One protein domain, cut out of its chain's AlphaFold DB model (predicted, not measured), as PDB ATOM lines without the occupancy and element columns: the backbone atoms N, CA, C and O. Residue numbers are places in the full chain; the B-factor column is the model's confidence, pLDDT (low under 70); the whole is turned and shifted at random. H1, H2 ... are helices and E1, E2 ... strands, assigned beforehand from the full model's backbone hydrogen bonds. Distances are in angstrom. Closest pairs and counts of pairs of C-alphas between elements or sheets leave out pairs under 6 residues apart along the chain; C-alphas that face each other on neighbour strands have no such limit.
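This is residues 13 to 118 of the 158 residues of the protein "Transposase, IS4" of Crocosphaera watsonii WH 0401 (UniProt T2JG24). A small, strongly twisted four-stranded sheet has the first part of a long helix, H2, across one face; H2 then leaves the sheet as an arm, residues 95 to 101 sticking out. The small hairpin E2-E3 lies off the side of the sheet away from H2, with E2 near the last residue of E4, where the C-alphas of Arg 22 and Ser 49 are 5.1 A apart. The 106 printed residues run E1 E2 E3 H1 E4 E5 E6 H2, a mixed class; the antiparallel sheet has order E1 E6 E5 E4. The whole is loose, with a radius of gyration of the C-alphas of 17.0 A, spanning 58 by 39 by 24 A.

Start at E1, residues 13 to 15, an edge strand beside E6, residues 78 to 82; N 13 and O 81 are 2.8 A apart. In the hairpin of E2, residues 20 to 22, and E3, residues 29 to 31, find N 21 and O 30 at 2.8 A. H1, residues 32 to 35, only grazes the sheet. E4, residues 42 to 49, bends by 70 degrees at residue 46; with E5, residues 58 to 64, and E6 it makes a meander, each strand the antiparallel neighbour of the one before. Look for N 61 and O 45 at 2.7 A, and N 62 and O 80 at 2.8 A. H2, residues 87 to 107, makes two layers with the sheet, a helix on one face, at a height of 9.9 A; the closest C-alphas of E5 and H2 are those of Gly 62 and Leu 87, 5.7 A. In H2, 15 of 17 O i to N i+4 pairs are within hydrogen-bond range; H1 is too short for one.

Find C-alpha 13 at (-67.156, 75.384, 4.844), where E1 begins. E4 spans 19.5 A, E5 19.8 A and E6 12.5 A. H2 runs 30.9 A to C-alpha 107 at (-65.846, 90.702, 22.859).

The C-alphas farthest apart, Asp 25 and Lys 118, are 59.0 A apart. The printed part has no cut; E5 to E6 is a long link. Confidence is low at 28 residues, among them 15 to 30 and 50 to 57.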
ATOM      1  N   LEU A  13     -67.094  76.197   3.637       63.84
ATOM      2  CA  LEU A  13     -67.156  75.384   4.844       63.84
ATOM      3  C   LEU A  13     -65.775  74.782   5.116       63.84
ATOM      4  O   LEU A  13     -65.148  74.221   4.219       63.84
ATOM      5  N   PHE A  14     -65.296  74.885   6.354       70.38
ATOM      6  CA  PHE A  14     -64.110  74.139   6.761       70.38
ATOM      7  C   PHE A  14     -64.468  72.671   6.946       70.38
ATOM      8  O   PHE A  14     -65.448  72.359   7.626       70.38
ATOM      9  N   VAL A  15     -63.650  71.783   6.395       65.62
ATOM     10  CA  VAL A  15     -63.831  70.344   6.524       65.62
ATOM     11  C   VAL A  15     -62.586  69.741   7.169       65.62
ATOM     12  O   VAL A  15     -61.462  69.987   6.741       65.62
ATOM     13  N   ARG A  16     -62.788  68.955   8.232       60.78
ATOM     14  CA  ARG A  16     -61.713  68.194   8.885       60.78
ATOM     15  C   ARG A  16     -61.435  66.896   8.122       60.78
ATOM     16  O   ARG A  16     -62.339  66.342   7.502       60.78
ATOM     17  N   ASN A  17     -60.218  66.367   8.263       59.09
ATOM     18  CA  ASN A  17     -59.672  65.195   7.552       59.09
ATOM     19  C   ASN A  17     -60.501  63.894   7.597       59.09
ATOM     20  O   ASN A  17     -60.155  62.938   6.914       59.09
ATOM     21  N   LYS A  18     -61.589  63.826   8.376       56.06
ATOM     22  CA  LYS A  18     -62.472  62.650   8.455       56.06
ATOM     23  C   LYS A  18     -63.474  62.534   7.301       56.06
ATOM     24  O   LYS A  18     -64.215  61.559   7.251       56.06
ATOM     25  N   VAL A  19     -63.540  63.517   6.406       63.41
ATOM     26  CA  VAL A  19     -64.507  63.514   5.304       63.41
ATOM     27  C   VAL A  19     -63.910  62.853   4.057       63.41
ATOM     28  O   VAL A  19     -62.744  63.063   3.721       63.41
ATOM     29  N   GLN A  20     -64.710  62.010   3.406       62.47
ATOM     30  CA  GLN A  20     -64.358  61.312   2.168       62.47
ATOM     31  C   GLN A  20     -64.809  62.135   0.963       62.47
ATOM     32  O   GLN A  20     -65.775  62.879   1.051       62.47
ATOM     33  N   THR A  21     -64.137  62.006  -0.174       68.00
ATOM     34  CA  THR A  21     -64.486  62.732  -1.399       68.00
ATOM     35  C   THR A  21     -64.453  61.828  -2.614       68.00
ATOM     36  O   THR A  21     -63.624  60.928  -2.686       68.00
ATOM     37  N   ARG A  22     -65.324  62.101  -3.582       61.53
ATOM     38  CA  ARG A  22     -65.351  61.470  -4.903       61.53
ATOM     39  C   ARG A  22     -64.996  62.507  -5.964       61.53
ATOM     40  O   ARG A  22     -65.634  63.565  -6.029       61.53
ATOM     41  N   LYS A  23     -63.994  62.214  -6.795       63.12
ATOM     42  CA  LYS A  23     -63.709  63.001  -8.006       63.12
ATOM     43  C   LYS A  23     -64.710  62.638  -9.097       63.12
ATOM     44  O   LYS A  23     -65.200  61.523  -9.153       63.12
ATOM     45  N   LYS A  24     -65.027  63.594  -9.969       56.28
ATOM     46  CA  LYS A  24     -66.022  63.403 -11.034       56.28
ATOM     47  C   LYS A  24     -65.656  62.270 -12.008       56.28
ATOM     48  O   LYS A  24     -66.567  61.610 -12.496       56.28
ATOM     49  N   ASP A  25     -64.358  62.035 -12.203       57.22
ATOM     50  CA  ASP A  25     -63.815  61.050 -13.147       57.22
ATOM     51  C   ASP A  25     -63.354  59.741 -12.477       57.22
ATOM     52  O   ASP A  25     -62.815  58.872 -13.151       57.22
ATOM     53  N   ASP A  26     -63.537  59.604 -11.159       58.16
ATOM     54  CA  ASP A  26     -63.052  58.461 -10.377       58.16
ATOM     55  C   ASP A  26     -64.221  57.838  -9.596       58.16
ATOM     56  O   ASP A  26     -64.998  58.544  -8.937       58.16
ATOM     57  N   GLU A  27     -64.402  56.522  -9.704       57.78
ATOM     58  CA  GLU A  27     -65.476  55.820  -8.991       57.78
ATOM     59  C   GLU A  27     -65.148  55.609  -7.510       57.78
ATOM     60  O   GLU A  27     -66.072  55.477  -6.699       57.78
ATOM     61  N   ASP A  28     -63.871  55.717  -7.135       64.12
ATOM     62  CA  ASP A  28     -63.417  55.480  -5.773       64.12
ATOM     63  C   ASP A  28     -63.456  56.734  -4.886       64.12
ATOM     64  O   ASP A  28     -62.989  57.829  -5.216       64.12
ATOM     65  N   TYR A  29     -64.020  56.559  -3.688       68.00
ATOM     66  CA  TYR A  29     -64.011  57.581  -2.645       68.00
ATOM     67  C   TYR A  29     -62.644  57.612  -1.967       68.00
ATOM     68  O   TYR A  29     -62.268  56.676  -1.261       68.00
ATOM     69  N   GLN A  30     -61.940  58.732  -2.091       68.19
ATOM     70  CA  GLN A  30     -60.672  58.961  -1.412       68.19
ATOM     71  C   GLN A  30     -60.871  59.857  -0.190       68.19
ATOM     72  O   GLN A  30     -61.580  60.867  -0.225       68.19
ATOM     73  N   THR A  31     -60.230  59.495   0.917       71.56
ATOM     74  CA  THR A  31     -60.192  60.330   2.123       71.56
ATOM     75  C   THR A  31     -59.199  61.468   1.921       71.56
ATOM     76  O   THR A  31     -58.149  61.280   1.312       71.56
ATOM     77  N   PHE A  32     -59.466  62.638   2.499       72.19
ATOM     78  CA  PHE A  32     -58.547  63.777   2.427       72.19
ATOM     79  C   PHE A  32     -57.108  63.461   2.883       72.19
ATOM     80  O   PHE A  32     -56.152  64.001   2.329       72.19
ATOM     81  N   SER A  33     -56.936  62.537   3.832       69.12
ATOM     82  CA  SER A  33     -55.626  62.040   4.276       69.12
ATOM     83  C   SER A  33     -54.832  61.308   3.184       69.12
ATOM     84  O   SER A  33     -53.605  61.306   3.222       69.12
ATOM     85  N   GLN A  34     -55.508  60.707   2.200       73.44
ATOM     86  CA  GLN A  34     -54.887  59.952   1.102       73.44
ATOM     87  C   GLN A  34     -54.378  60.860  -0.027       73.44
ATOM     88  O   GLN A  34     -53.602  60.412  -0.863       73.44
ATOM     89  N   LEU A  35     -54.722  62.155  -0.022       75.75
ATOM     90  CA  LEU A  35     -54.262  63.122  -1.030       75.75
ATOM     91  C   LEU A  35     -52.761  63.459  -0.936       75.75
ATOM     92  O   LEU A  35     -52.269  64.266  -1.722       75.75
ATOM     93  N   GLY A  36     -52.028  62.891   0.030       81.06
ATOM     94  CA  GLY A  36     -50.568  63.016   0.111       81.06
ATOM     95  C   GLY A  36     -50.063  64.446   0.331       81.06
ATOM     96  O   GLY A  36     -48.950  64.780  -0.075       81.06
ATOM     97  N   MET A  37     -50.878  65.310   0.945       86.19
ATOM     98  CA  MET A  37     -50.512  66.703   1.208       86.19
ATOM     99  C   MET A  37     -49.252  66.784   2.085       86.19
ATOM    100  O   MET A  37     -49.082  66.012   3.025       86.19
ATOM    101  N   LYS A  38     -48.384  67.761   1.810       88.44
ATOM    102  CA  LYS A  38     -47.174  68.060   2.596       88.44
ATOM    103  C   LYS A  38     -47.111  69.551   2.942       88.44
ATOM    104  O   LYS A  38     -47.667  70.371   2.202       88.44
ATOM    105  N   PRO A  39     -46.416  69.947   4.024       89.38
ATOM    106  CA  PRO A  39     -46.243  71.354   4.379       89.38
ATOM    107  C   PRO A  39     -45.695  72.191   3.214       89.38
ATOM    108  O   PRO A  39     -44.632  71.906   2.669       89.38
ATOM    109  N   GLY A  40     -46.403  73.264   2.857       89.12
ATOM    110  CA  GLY A  40     -46.085  74.137   1.721       89.12
ATOM    111  C   GLY A  40     -46.926  73.873   0.470       89.12
ATOM    112  O   GLY A  40     -46.933  74.718  -0.425       89.12
ATOM    113  N   MET A  41     -47.669  72.765   0.417       89.88
ATOM    114  CA  MET A  41     -48.514  72.427  -0.727       89.88
ATOM    115  C   MET A  41     -49.836  73.198  -0.740       89.88
ATOM    116  O   MET A  41     -50.414  73.561   0.292       89.88
ATOM    117  N   LYS A  42     -50.314  73.419  -1.962       90.50
ATOM    118  CA  LYS A  42     -51.589  74.034  -2.316       90.50
ATOM    119  C   LYS A  42     -52.212  73.199  -3.425       90.50
ATOM    120  O   LYS A  42     -51.515  72.844  -4.370       90.50
ATOM    121  N   MET A  43     -53.498  72.911  -3.318       88.81
ATOM    122  CA  MET A  43     -54.245  72.138  -4.306       88.81
ATOM    123  C   MET A  43     -55.665  72.691  -4.409       88.81
ATOM    124  O   MET A  43     -56.219  73.195  -3.431       88.81
ATOM    125  N   PHE A  44     -56.247  72.601  -5.599       88.50
ATOM    126  CA  PHE A  44     -57.630  72.978  -5.842       88.50
ATOM    127  C   PHE A  44     -58.301  71.902  -6.686       88.50
ATOM    128  O   PHE A  44     -57.829  71.591  -7.775       88.50
ATOM    129  N   LEU A  45     -59.361  71.310  -6.151       85.00
ATOM    130  CA  LEU A  45     -60.140  70.267  -6.805       85.00
ATOM    131  C   LEU A  45     -61.504  70.846  -7.158       85.00
ATOM    132  O   LEU A  45     -62.151  71.449  -6.307       85.00
ATOM    133  N   THR A  46     -61.956  70.664  -8.390       84.06
ATOM    134  CA  THR A  46     -63.245  71.187  -8.851       84.06
ATOM    135  C   THR A  46     -64.261  70.071  -9.037       84.06
ATOM    136  O   THR A  46     -63.903  68.984  -9.486       84.06
ATOM    137  N   GLY A  47     -65.534  70.341  -8.739       76.88
ATOM    138  CA  GLY A  47     -66.626  69.398  -9.010       76.88
ATOM    139  C   GLY A  47     -66.564  68.096  -8.200       76.88
ATOM    140  O   GLY A  47     -66.944  67.042  -8.703       76.88
ATOM    141  N   VAL A  48     -66.074  68.173  -6.967       77.38
ATOM    142  CA  VAL A  48     -65.954  67.063  -6.021       77.38
ATOM    143  C   VAL A  48     -67.289  66.830  -5.310       77.38
ATOM    144  O   VAL A  48     -67.923  67.779  -4.844       77.38
ATOM    145  N   SER A  49     -67.693  65.565  -5.183       74.62
ATOM    146  CA  SER A  49     -68.804  65.165  -4.310       74.62
ATOM    147  C   SER A  49     -68.260  64.720  -2.951       74.62
ATOM    148  O   SER A  49     -67.309  63.944  -2.880       74.62
ATOM    149  N   VAL A  50     -68.814  65.248  -1.859       65.81
ATOM    150  CA  VAL A  50     -68.208  65.167  -0.511       65.81
ATOM    151  C   VAL A  50     -68.834  64.102   0.385       65.81
ATOM    152  O   VAL A  50     -68.292  63.770   1.432       65.81
ATOM    153  N   THR A  51     -69.986  63.541   0.027       65.31
ATOM    154  CA  THR A  51     -70.629  62.537   0.883       65.31
ATOM    155  C   THR A  51     -71.270  61.430   0.072       65.31
ATOM    156  O   THR A  51     -71.842  61.682  -0.983       65.31
ATOM    157  N   LYS A  52     -71.262  60.216   0.638       54.41
ATOM    158  CA  LYS A  52     -72.034  59.066   0.140       54.41
ATOM    159  C   LYS A  52     -73.552  59.268   0.264       54.41
ATOM    160  O   LYS A  52     -74.314  58.669  -0.488       54.41
ATOM    161  N   ASN A  53     -73.994  60.115   1.198       55.44
ATOM    162  CA  ASN A  53     -75.413  60.383   1.416       55.44
ATOM    163  C   ASN A  53     -75.971  61.287   0.308       55.44
ATOM    164  O   ASN A  53     -75.440  62.369   0.051       55.44
ATOM    165  N   LYS A  54     -77.066  60.843  -0.323       47.09
ATOM    166  CA  LYS A  54     -77.834  61.620  -1.306       47.09
ATOM    167  C   LYS A  54     -78.290  62.936  -0.661       47.09
ATOM    168  O   LYS A  54     -79.086  62.914   0.270       47.09
ATOM    169  N   GLY A  55     -77.769  64.070  -1.134       56.06
ATOM    170  CA  GLY A  55     -78.181  65.401  -0.663       56.06
ATOM    171  C   GLY A  55     -77.118  66.496  -0.780       56.06
ATOM    172  O   GLY A  55     -77.471  67.667  -0.888       56.06
ATOM    173  N   PHE A  56     -75.829  66.148  -0.818       63.41
ATOM    174  CA  PHE A  56     -74.769  67.121  -1.099       63.41
ATOM    175  C   PHE A  56     -74.504  67.217  -2.605       63.41
ATOM    176  O   PHE A  56     -74.280  66.208  -3.270       63.41
ATOM    177  N   GLY A  57     -74.555  68.442  -3.137       69.81
ATOM    178  CA  GLY A  57     -74.203  68.737  -4.527       69.81
ATOM    179  C   GLY A  57     -72.696  68.679  -4.793       69.81
ATOM    180  O   GLY A  57     -71.900  68.359  -3.912       69.81
ATOM    181  N   ASN A  58     -72.304  69.025  -6.019       77.19
ATOM    182  CA  ASN A  58     -70.895  69.146  -6.386       77.19
ATOM    183  C   ASN A  58     -70.328  70.471  -5.874       77.19
ATOM    184  O   ASN A  58     -70.929  71.526  -6.070       77.19
ATOM    185  N   PHE A  59     -69.139  70.414  -5.286       83.19
ATOM    186  CA  PHE A  59     -68.435  71.564  -4.729       83.19
ATOM    187  C   PHE A  59     -66.969  71.549  -5.157       83.19
ATOM    188  O   PHE A  59     -66.416  70.524  -5.550       83.19
ATOM    189  N   ASN A  60     -66.307  72.690  -5.037       86.31
ATOM    190  CA  ASN A  60     -64.863  72.775  -5.170       86.31
ATOM    191  C   ASN A  60     -64.211  72.581  -3.795       86.31
ATOM    192  O   ASN A  60     -64.782  72.932  -2.764       86.31
ATOM    193  N   VAL A  61     -62.998  72.039  -3.761       86.44
ATOM    194  CA  VAL A  61     -62.212  71.872  -2.539       86.44
ATOM    195  C   VAL A  61     -60.874  72.577  -2.692       86.44
ATOM    196  O   VAL A  61     -60.059  72.223  -3.541       86.44
ATOM    197  N   GLY A  62     -60.623  73.557  -1.828       88.75
ATOM    198  CA  GLY A  62     -59.303  74.141  -1.635       88.75
ATOM    199  C   GLY A  62     -58.539  73.411  -0.542       88.75
ATOM    200  O   GLY A  62     -59.001  73.342   0.594       88.75
ATOM    201  N   ALA A  63     -57.355  72.907  -0.870       88.94
ATOM    202  CA  ALA A  63     -56.442  72.276   0.070       88.94
ATOM    203  C   ALA A  63     -55.193  73.147   0.260       88.94
ATOM    204  O   ALA A  63     -54.563  73.590  -0.707       88.94
ATOM    205  N   TYR A  64     -54.812  73.408   1.509       89.31
ATOM    206  CA  TYR A  64     -53.635  74.213   1.834       89.31
ATOM    207  C   TYR A  64     -52.948  73.718   3.098       89.31
ATOM    208  O   TYR A  64     -53.549  73.694   4.166       89.31
ATOM    209  N   TRP A  65     -51.655  73.409   3.001       90.62
ATOM    210  CA  TRP A  65     -50.819  73.169   4.173       90.62
ATOM    211  C   TRP A  65     -49.792  74.283   4.296       90.62
ATOM    212  O   TRP A  65     -48.911  74.450   3.448       90.62
ATOM    213  N   LYS A  66     -49.882  75.065   5.372       88.19
ATOM    214  CA  LYS A  66     -48.892  76.101   5.659       88.19
ATOM    215  C   LYS A  66     -47.501  75.475   5.816       88.19
ATOM    216  O   LYS A  66     -47.331  74.482   6.517       88.19
ATOM    217  N   ARG A  67     -46.502  76.070   5.157       91.12
ATOM    218  CA  ARG A  67     -45.099  75.651   5.271       91.12
ATOM    219  C   ARG A  67     -44.620  75.801   6.717       91.12
ATOM    220  O   ARG A  67     -45.000  76.760   7.394       91.12
ATOM    221  N   LYS A  68     -43.742  74.897   7.156       90.12
ATOM    222  CA  LYS A  68     -43.016  75.032   8.421       90.12
ATOM    223  C   LYS A  68     -42.205  76.330   8.416       90.12
ATOM    224  O   LYS A  68     -41.466  76.595   7.470       90.12
ATOM    225  N   TYR A  69     -42.344  77.133   9.466       86.31
ATOM    226  CA  TYR A  69     -41.594  78.379   9.622       86.31
ATOM    227  C   TYR A  69     -41.184  78.571  11.081       86.31
ATOM    228  O   TYR A  69     -42.020  78.435  11.973       86.31
ATOM    229  N   LYS A  70     -39.900  78.874  11.330       86.25
ATOM    230  CA  LYS A  70     -39.323  79.045  12.681       86.25
ATOM    231  C   LYS A  70     -39.725  77.926  13.660       86.25
ATOM    232  O   LYS A  70     -40.195  78.187  14.761       86.25
ATOM    233  N   GLY A  71     -39.643  76.672  13.210       84.00
ATOM    234  CA  GLY A  71     -40.014  75.498  14.014       84.00
ATOM    235  C   GLY A  71     -41.520  75.273  14.209       84.00
ATOM    236  O   GLY A  71     -41.907  74.189  14.630       84.00
ATOM    237  N   LYS A  72     -42.385  76.229  13.844       83.31
ATOM    238  CA  LYS A  72     -43.845  76.118  13.974       83.31
ATOM    239  C   LYS A  72     -44.459  75.505  12.714       83.31
ATOM    240  O   LYS A  72     -44.183  75.951  11.596       83.31
ATOM    241  N   GLN A  73     -45.308  74.498  12.903       86.50
ATOM    242  CA  GLN A  73     -46.014  73.790  11.839       86.50
ATOM    243  C   GLN A  73     -47.427  73.411  12.298       86.50
ATOM    244  O   GLN A  73     -47.625  72.972  13.428       86.50
ATOM    245  N   GLU A  74     -48.398  73.577  11.401       84.44
ATOM    246  CA  GLU A  74     -49.762  73.072  11.582       84.44
ATOM    247  C   GLU A  74     -49.751  71.538  11.530       84.44
ATOM    248  O   GLU A  74     -49.154  70.963  10.612       84.44
ATOM    249  N   LYS A  75     -50.417  70.882  12.490       84.69
ATOM    250  CA  LYS A  75     -50.472  69.411  12.574       84.69
ATOM    251  C   LYS A  75     -51.133  68.780  11.347       84.69
ATOM    252  O   LYS A  75     -50.746  67.689  10.948       84.69
ATOM    253  N   GLU A  76     -52.092  69.480  10.746       84.69
ATOM    254  CA  GLU A  76     -52.899  68.988   9.632       84.69
ATOM    255  C   GLU A  76     -53.055  70.059   8.537       84.69
ATOM    256  O   GLU A  76     -53.018  71.260   8.835       84.69
ATOM    257  N   PRO A  77     -53.239  69.653   7.267       88.00
ATOM    258  CA  PRO A  77     -53.611  70.565   6.191       88.00
ATOM    259  C   PRO A  77     -55.040  71.091   6.378       88.00
ATOM    260  O   PRO A  77     -55.880  70.482   7.036       88.00
ATOM    261  N   TRP A  78     -55.339  72.225   5.753       86.81
ATOM    262  CA  TRP A  78     -56.695  72.755   5.673       86.81
ATOM    263  C   TRP A  78     -57.381  72.262   4.407       86.81
ATOM    264  O   TRP A  78     -56.861  72.487   3.315       86.81
ATOM    265  N   PHE A  79     -58.568  71.677   4.562       86.88
ATOM    266  CA  PHE A  79     -59.485  71.381   3.467       86.88
ATOM    267  C   PHE A  79     -60.719  72.275   3.584       86.88
ATOM    268  O   PHE A  79     -61.378  72.345   4.622       86.88
ATOM    269  N   ILE A  80     -60.996  73.022   2.522       86.50
ATOM    270  CA  ILE A  80     -62.032  74.047   2.488       86.50
ATOM    271  C   ILE A  80     -62.976  73.710   1.347       86.50
ATOM    272  O   ILE A  80     -62.603  73.803   0.179       86.50
ATOM    273  N   LEU A  81     -64.201  73.345   1.695       86.56
ATOM    274  CA  LEU A  81     -65.264  73.103   0.739       86.56
ATOM    275  C   LEU A  81     -65.880  74.428   0.307       86.56
ATOM    276  O   LEU A  81     -66.198  75.261   1.153       86.56
ATOM    277  N   THR A  82     -66.049  74.656  -0.987       84.12
ATOM    278  CA  THR A  82     -66.459  75.967  -1.487       84.12
ATOM    279  C   THR A  82     -67.101  75.923  -2.867       84.12
ATOM    280  O   THR A  82     -66.820  75.049  -3.675       84.12
ATOM    281  N   ASN A  83     -67.938  76.919  -3.152       84.56
ATOM    282  CA  ASN A  83     -68.457  77.199  -4.494       84.56
ATOM    283  C   ASN A  83     -67.645  78.266  -5.250       84.56
ATOM    284  O   ASN A  83     -68.057  78.704  -6.325       84.56
ATOM    285  N   LEU A  84     -66.538  78.735  -4.667       85.50
ATOM    286  CA  LEU A  84     -65.605  79.655  -5.316       85.50
ATOM    287  C   LEU A  84     -64.809  78.925  -6.389       85.50
ATOM    288  O   LEU A  84     -64.562  77.731  -6.261       85.50
ATOM    289  N   ASP A  85     -64.378  79.655  -7.411       85.44
ATOM    290  CA  ASP A  85     -63.739  79.068  -8.591       85.44
ATOM    291  C   ASP A  85     -62.203  79.143  -8.530       85.44
ATOM    292  O   ASP A  85     -61.520  78.596  -9.393       85.44
ATOM    293  N   SER A  86     -61.632  79.788  -7.501       84.75
ATOM    294  CA  SER A  86     -60.183  79.947  -7.364       84.75
ATOM    295  C   SER A  86     -59.668  79.709  -5.942       84.75
ATOM    296  O   SER A  86     -60.233  80.169  -4.947       84.75
ATOM    297  N   LEU A  87     -58.514  79.044  -5.830       86.12
ATOM    298  CA  LEU A  87     -57.868  78.795  -4.537       86.12
ATOM    299  C   LEU A  87     -57.464  80.092  -3.815       86.12
ATOM    300  O   LEU A  87     -57.469  80.149  -2.585       86.12
ATOM    301  N   SER A  88     -57.092  81.135  -4.560       85.56
ATOM    302  CA  SER A  88     -56.684  82.418  -3.981       85.56
ATOM    303  C   SER A  88     -57.848  83.103  -3.262       85.56
ATOM    304  O   SER A  88     -57.675  83.572  -2.133       85.56
ATOM    305  N   GLU A  89     -59.042  83.100  -3.858       84.00
ATOM    306  CA  GLU A  89     -60.266  83.619  -3.246       84.00
ATOM    307  C   GLU A  89     -60.662  82.793  -2.031       84.00
ATOM    308  O   GLU A  89     -60.937  83.365  -0.975       84.00
ATOM    309  N   VAL A  90     -60.599  81.465  -2.140       86.38
ATOM    310  CA  VAL A  90     -60.891  80.551  -1.028       86.38
ATOM    311  C   VAL A  90     -60.012  80.865   0.173       86.38
ATOM    312  O   VAL A  90     -60.518  81.081   1.273       86.38
ATOM    313  N   LEU A  91     -58.697  80.979  -0.025       86.00
ATOM    314  CA  LEU A  91     -57.774  81.313   1.058       86.00
ATOM    315  C   LEU A  91     -57.993  82.731   1.595       86.00
ATOM    316  O   LEU A  91     -57.830  82.957   2.795       86.00
ATOM    317  N   LYS A  92     -58.367  83.693   0.746       84.12
ATOM    318  CA  LYS A  92     -58.662  85.073   1.161       84.12
ATOM    319  C   LYS A  92     -59.904  85.137   2.052       84.12
ATOM    320  O   LYS A  92     -59.851  85.782   3.100       84.12
ATOM    321  N   VAL A  93     -60.985  84.460   1.662       82.38
ATOM    322  CA  VAL A  93     -62.233  84.362   2.437       82.38
ATOM    323  C   VAL A  93     -61.987  83.594   3.731       82.38
ATOM    324  O   VAL A  93     -62.330  84.073   4.811       82.38
ATOM    325  N   TYR A  94     -61.289  82.463   3.651       82.94
ATOM    326  CA  TYR A  94     -61.000  81.638   4.817       82.94
ATOM    327  C   TYR A  94     -60.137  82.362   5.860       82.94
ATOM    328  O   TYR A  94     -60.411  82.291   7.056       82.94
ATOM    329  N   ARG A  95     -59.141  83.147   5.428       80.94
ATOM    330  CA  ARG A  95     -58.350  84.001   6.334       80.94
ATOM    331  C   ARG A  95     -59.192  85.078   7.015       80.94
ATOM    332  O   ARG A  95     -58.930  85.398   8.168       80.94
ATOM    333  N   ALA A  96     -60.193  85.633   6.331       80.31
ATOM    334  CA  ALA A  96     -61.088  86.616   6.939       80.31
ATOM    335  C   ALA A  96     -61.933  86.005   8.074       80.31
ATOM    336  O   ALA A  96     -62.189  86.693   9.060       80.31
ATOM    337  N   ARG A  97     -62.275  84.707   7.993       81.69
ATOM    338  CA  ARG A  97     -62.986  83.969   9.058       81.69
ATOM    339  C   ARG A  97     -62.251  84.034  10.398       81.69
ATOM    340  O   ARG A  97     -62.875  84.284  11.422       81.69
ATOM    341  N   ALA A  98     -60.930  83.858  10.382       76.38
ATOM    342  CA  ALA A  98     -60.112  83.906  11.594       76.38
ATOM    343  C   ALA A  98     -60.140  85.290  12.267       76.38
ATOM    344  O   ALA A  98     -60.115  85.375  13.490       76.38
ATOM    345  N   GLY A  99     -60.242  86.370  11.485       79.56
ATOM    346  CA  GLY A  99     -60.380  87.727  12.026       79.56
ATOM    347  C   GLY A  99     -61.708  87.942  12.757       79.56
ATOM    348  O   GLY A  99     -61.734  88.581  13.802       79.56
ATOM    349  N   ILE A 100     -62.796  87.359  12.247       79.12
ATOM    350  CA  ILE A 100     -64.109  87.395  12.910       79.12
ATOM    351  C   ILE A 100     -64.067  86.607  14.227       79.12
ATOM    352  O   ILE A 100     -64.579  87.068  15.240       79.12
ATOM    353  N   GLU A 101     -63.423  85.438  14.233       81.56
ATOM    354  CA  GLU A 101     -63.258  84.625  15.444       81.56
ATOM    355  C   GLU A 101     -62.428  85.346  16.517       81.56
ATOM    356  O   GLU A 101     -62.809  85.344  17.686       81.56
ATOM    357  N   ALA A 102     -61.350  86.029  16.117       82.25
ATOM    358  CA  ALA A 102     -60.574  86.885  17.013       82.25
ATOM    359  C   ALA A 102     -61.430  88.022  17.593       82.25
ATOM    360  O   ALA A 102     -61.468  88.193  18.807       82.25
ATOM    361  N   MET A 103     -62.206  88.714  16.750       82.44
ATOM    362  CA  MET A 103     -63.114  89.768  17.207       82.44
ATOM    363  C   MET A 103     -64.122  89.244  18.242       82.44
ATOM    364  O   MET A 103     -64.297  89.857  19.290       82.44
ATOM    365  N   PHE A 104     -64.757  88.091  17.999       79.62
ATOM    366  CA  PHE A 104     -65.686  87.499  18.969       79.62
ATOM    367  C   PHE A 104     -64.999  87.075  20.267       79.62
ATOM    368  O   PHE A 104     -65.599  87.194  21.335       79.62
ATOM    369  N   LYS A 105     -63.755  86.593  20.199       82.56
ATOM    370  CA  LYS A 105     -62.973  86.254  21.389       82.56
ATOM    371  C   LYS A 105     -62.707  87.490  22.253       82.56
ATOM    372  O   LYS A 105     -62.896  87.413  23.466       82.56
ATOM    373  N   ASP A 106     -62.348  88.612  21.632       82.31
ATOM    374  CA  ASP A 106     -62.102  89.885  22.322       82.31
ATOM    375  C   ASP A 106     -63.384  90.470  22.937       82.31
ATOM    376  O   ASP A 106     -63.326  91.118  23.977       82.31
ATOM    377  N   CYS A 107     -64.553  90.237  22.331       77.56
ATOM    378  CA  CYS A 107     -65.846  90.702  22.859       77.56
ATOM    379  C   CYS A 107     -66.312  89.909  24.096       77.56
ATOM    380  O   CYS A 107     -67.052  90.423  24.935       77.56
ATOM    381  N   LYS A 108     -65.880  88.651  24.217       75.31
ATOM    382  CA  LYS A 108     -66.163  87.776  25.363       75.31
ATOM    383  C   LYS A 108     -65.125  87.985  26.472       75.31
ATOM    384  O   LYS A 108     -64.509  89.041  26.584       75.31
ATOM    385  N   THR A 109     -64.893  86.963  27.290       68.75
ATOM    386  CA  THR A 109     -63.921  86.950  28.395       68.75
ATOM    387  C   THR A 109     -62.461  87.146  27.972       68.75
ATOM    388  O   THR A 109     -61.614  87.364  28.831       68.75
ATOM    389  N   GLY A 110     -62.142  87.085  26.673       64.31
ATOM    390  CA  GLY A 110     -60.791  87.310  26.154       64.31
ATOM    391  C   GLY A 110     -60.367  88.780  26.073       64.31
ATOM    392  O   GLY A 110     -59.200  89.036  25.789       64.31
ATOM    393  N   GLY A 111     -61.281  89.724  26.316       74.38
ATOM    394  CA  GLY A 111     -61.007  91.160  26.277       74.38
ATOM    395  C   GLY A 111     -62.059  91.973  27.031       74.38
ATOM    396  O   GLY A 111     -62.049  92.031  28.257       74.38
ATOM    397  N   TYR A 112     -62.978  92.599  26.297       73.06
ATOM    398  CA  TYR A 112     -63.984  93.534  26.815       73.06
ATOM    399  C   TYR A 112     -65.027  92.905  27.753       73.06
ATOM    400  O   TYR A 112     -65.785  93.646  28.377       73.06
ATOM    401  N   ASN A 113     -65.084  91.571  27.837       76.31
ATOM    402  CA  ASN A 113     -65.950  90.796  28.723       76.31
ATOM    403  C   ASN A 113     -67.386  91.320  28.762       76.31
ATOM    404  O   ASN A 113     -67.906  91.651  29.826       76.31
ATOM    405  N   TRP A 114     -68.034  91.421  27.600       72.69
ATOM    406  CA  TRP A 114     -69.382  91.991  27.515       72.69
ATOM    407  C   TRP A 114     -70.396  91.249  28.391       72.69
ATOM    408  O   TRP A 114     -71.286  91.882  28.947       72.69
ATOM    409  N   GLU A 115     -70.207  89.938  28.565       70.50
ATOM    410  CA  GLU A 115     -71.036  89.073  29.413       70.50
ATOM    411  C   GLU A 115     -70.868  89.378  30.916       70.50
ATOM    412  O   GLU A 115     -71.822  89.250  31.677       70.50
ATOM    413  N   GLY A 116     -69.678  89.815  31.348       70.12
ATOM    414  CA  GLY A 116     -69.403  90.228  32.731       70.12
ATOM    415  C   GLY A 116     -69.510  91.736  32.973       70.12
ATOM    416  O   GLY A 116     -69.581  92.183  34.121       70.12
ATOM    417  N   SER A 117     -69.526  92.541  31.911       70.12
ATOM    418  CA  SER A 117     -69.765  93.974  32.010       70.12
ATOM    419  C   SER A 117     -71.215  94.184  32.448       70.12
ATOM    420  O   SER A 117     -72.142  93.729  31.783       70.12
ATOM    421  N   LYS A 118     -71.452  94.881  33.566       75.06
ATOM    422  CA  LYS A 118     -72.806  95.242  34.040       75.06
ATOM    423  C   LYS A 118     -73.464  96.318  33.151       75.06
ATOM    424  O   LYS A 118     -74.126  97.231  33.640       75.06
TER     425      LYS A 118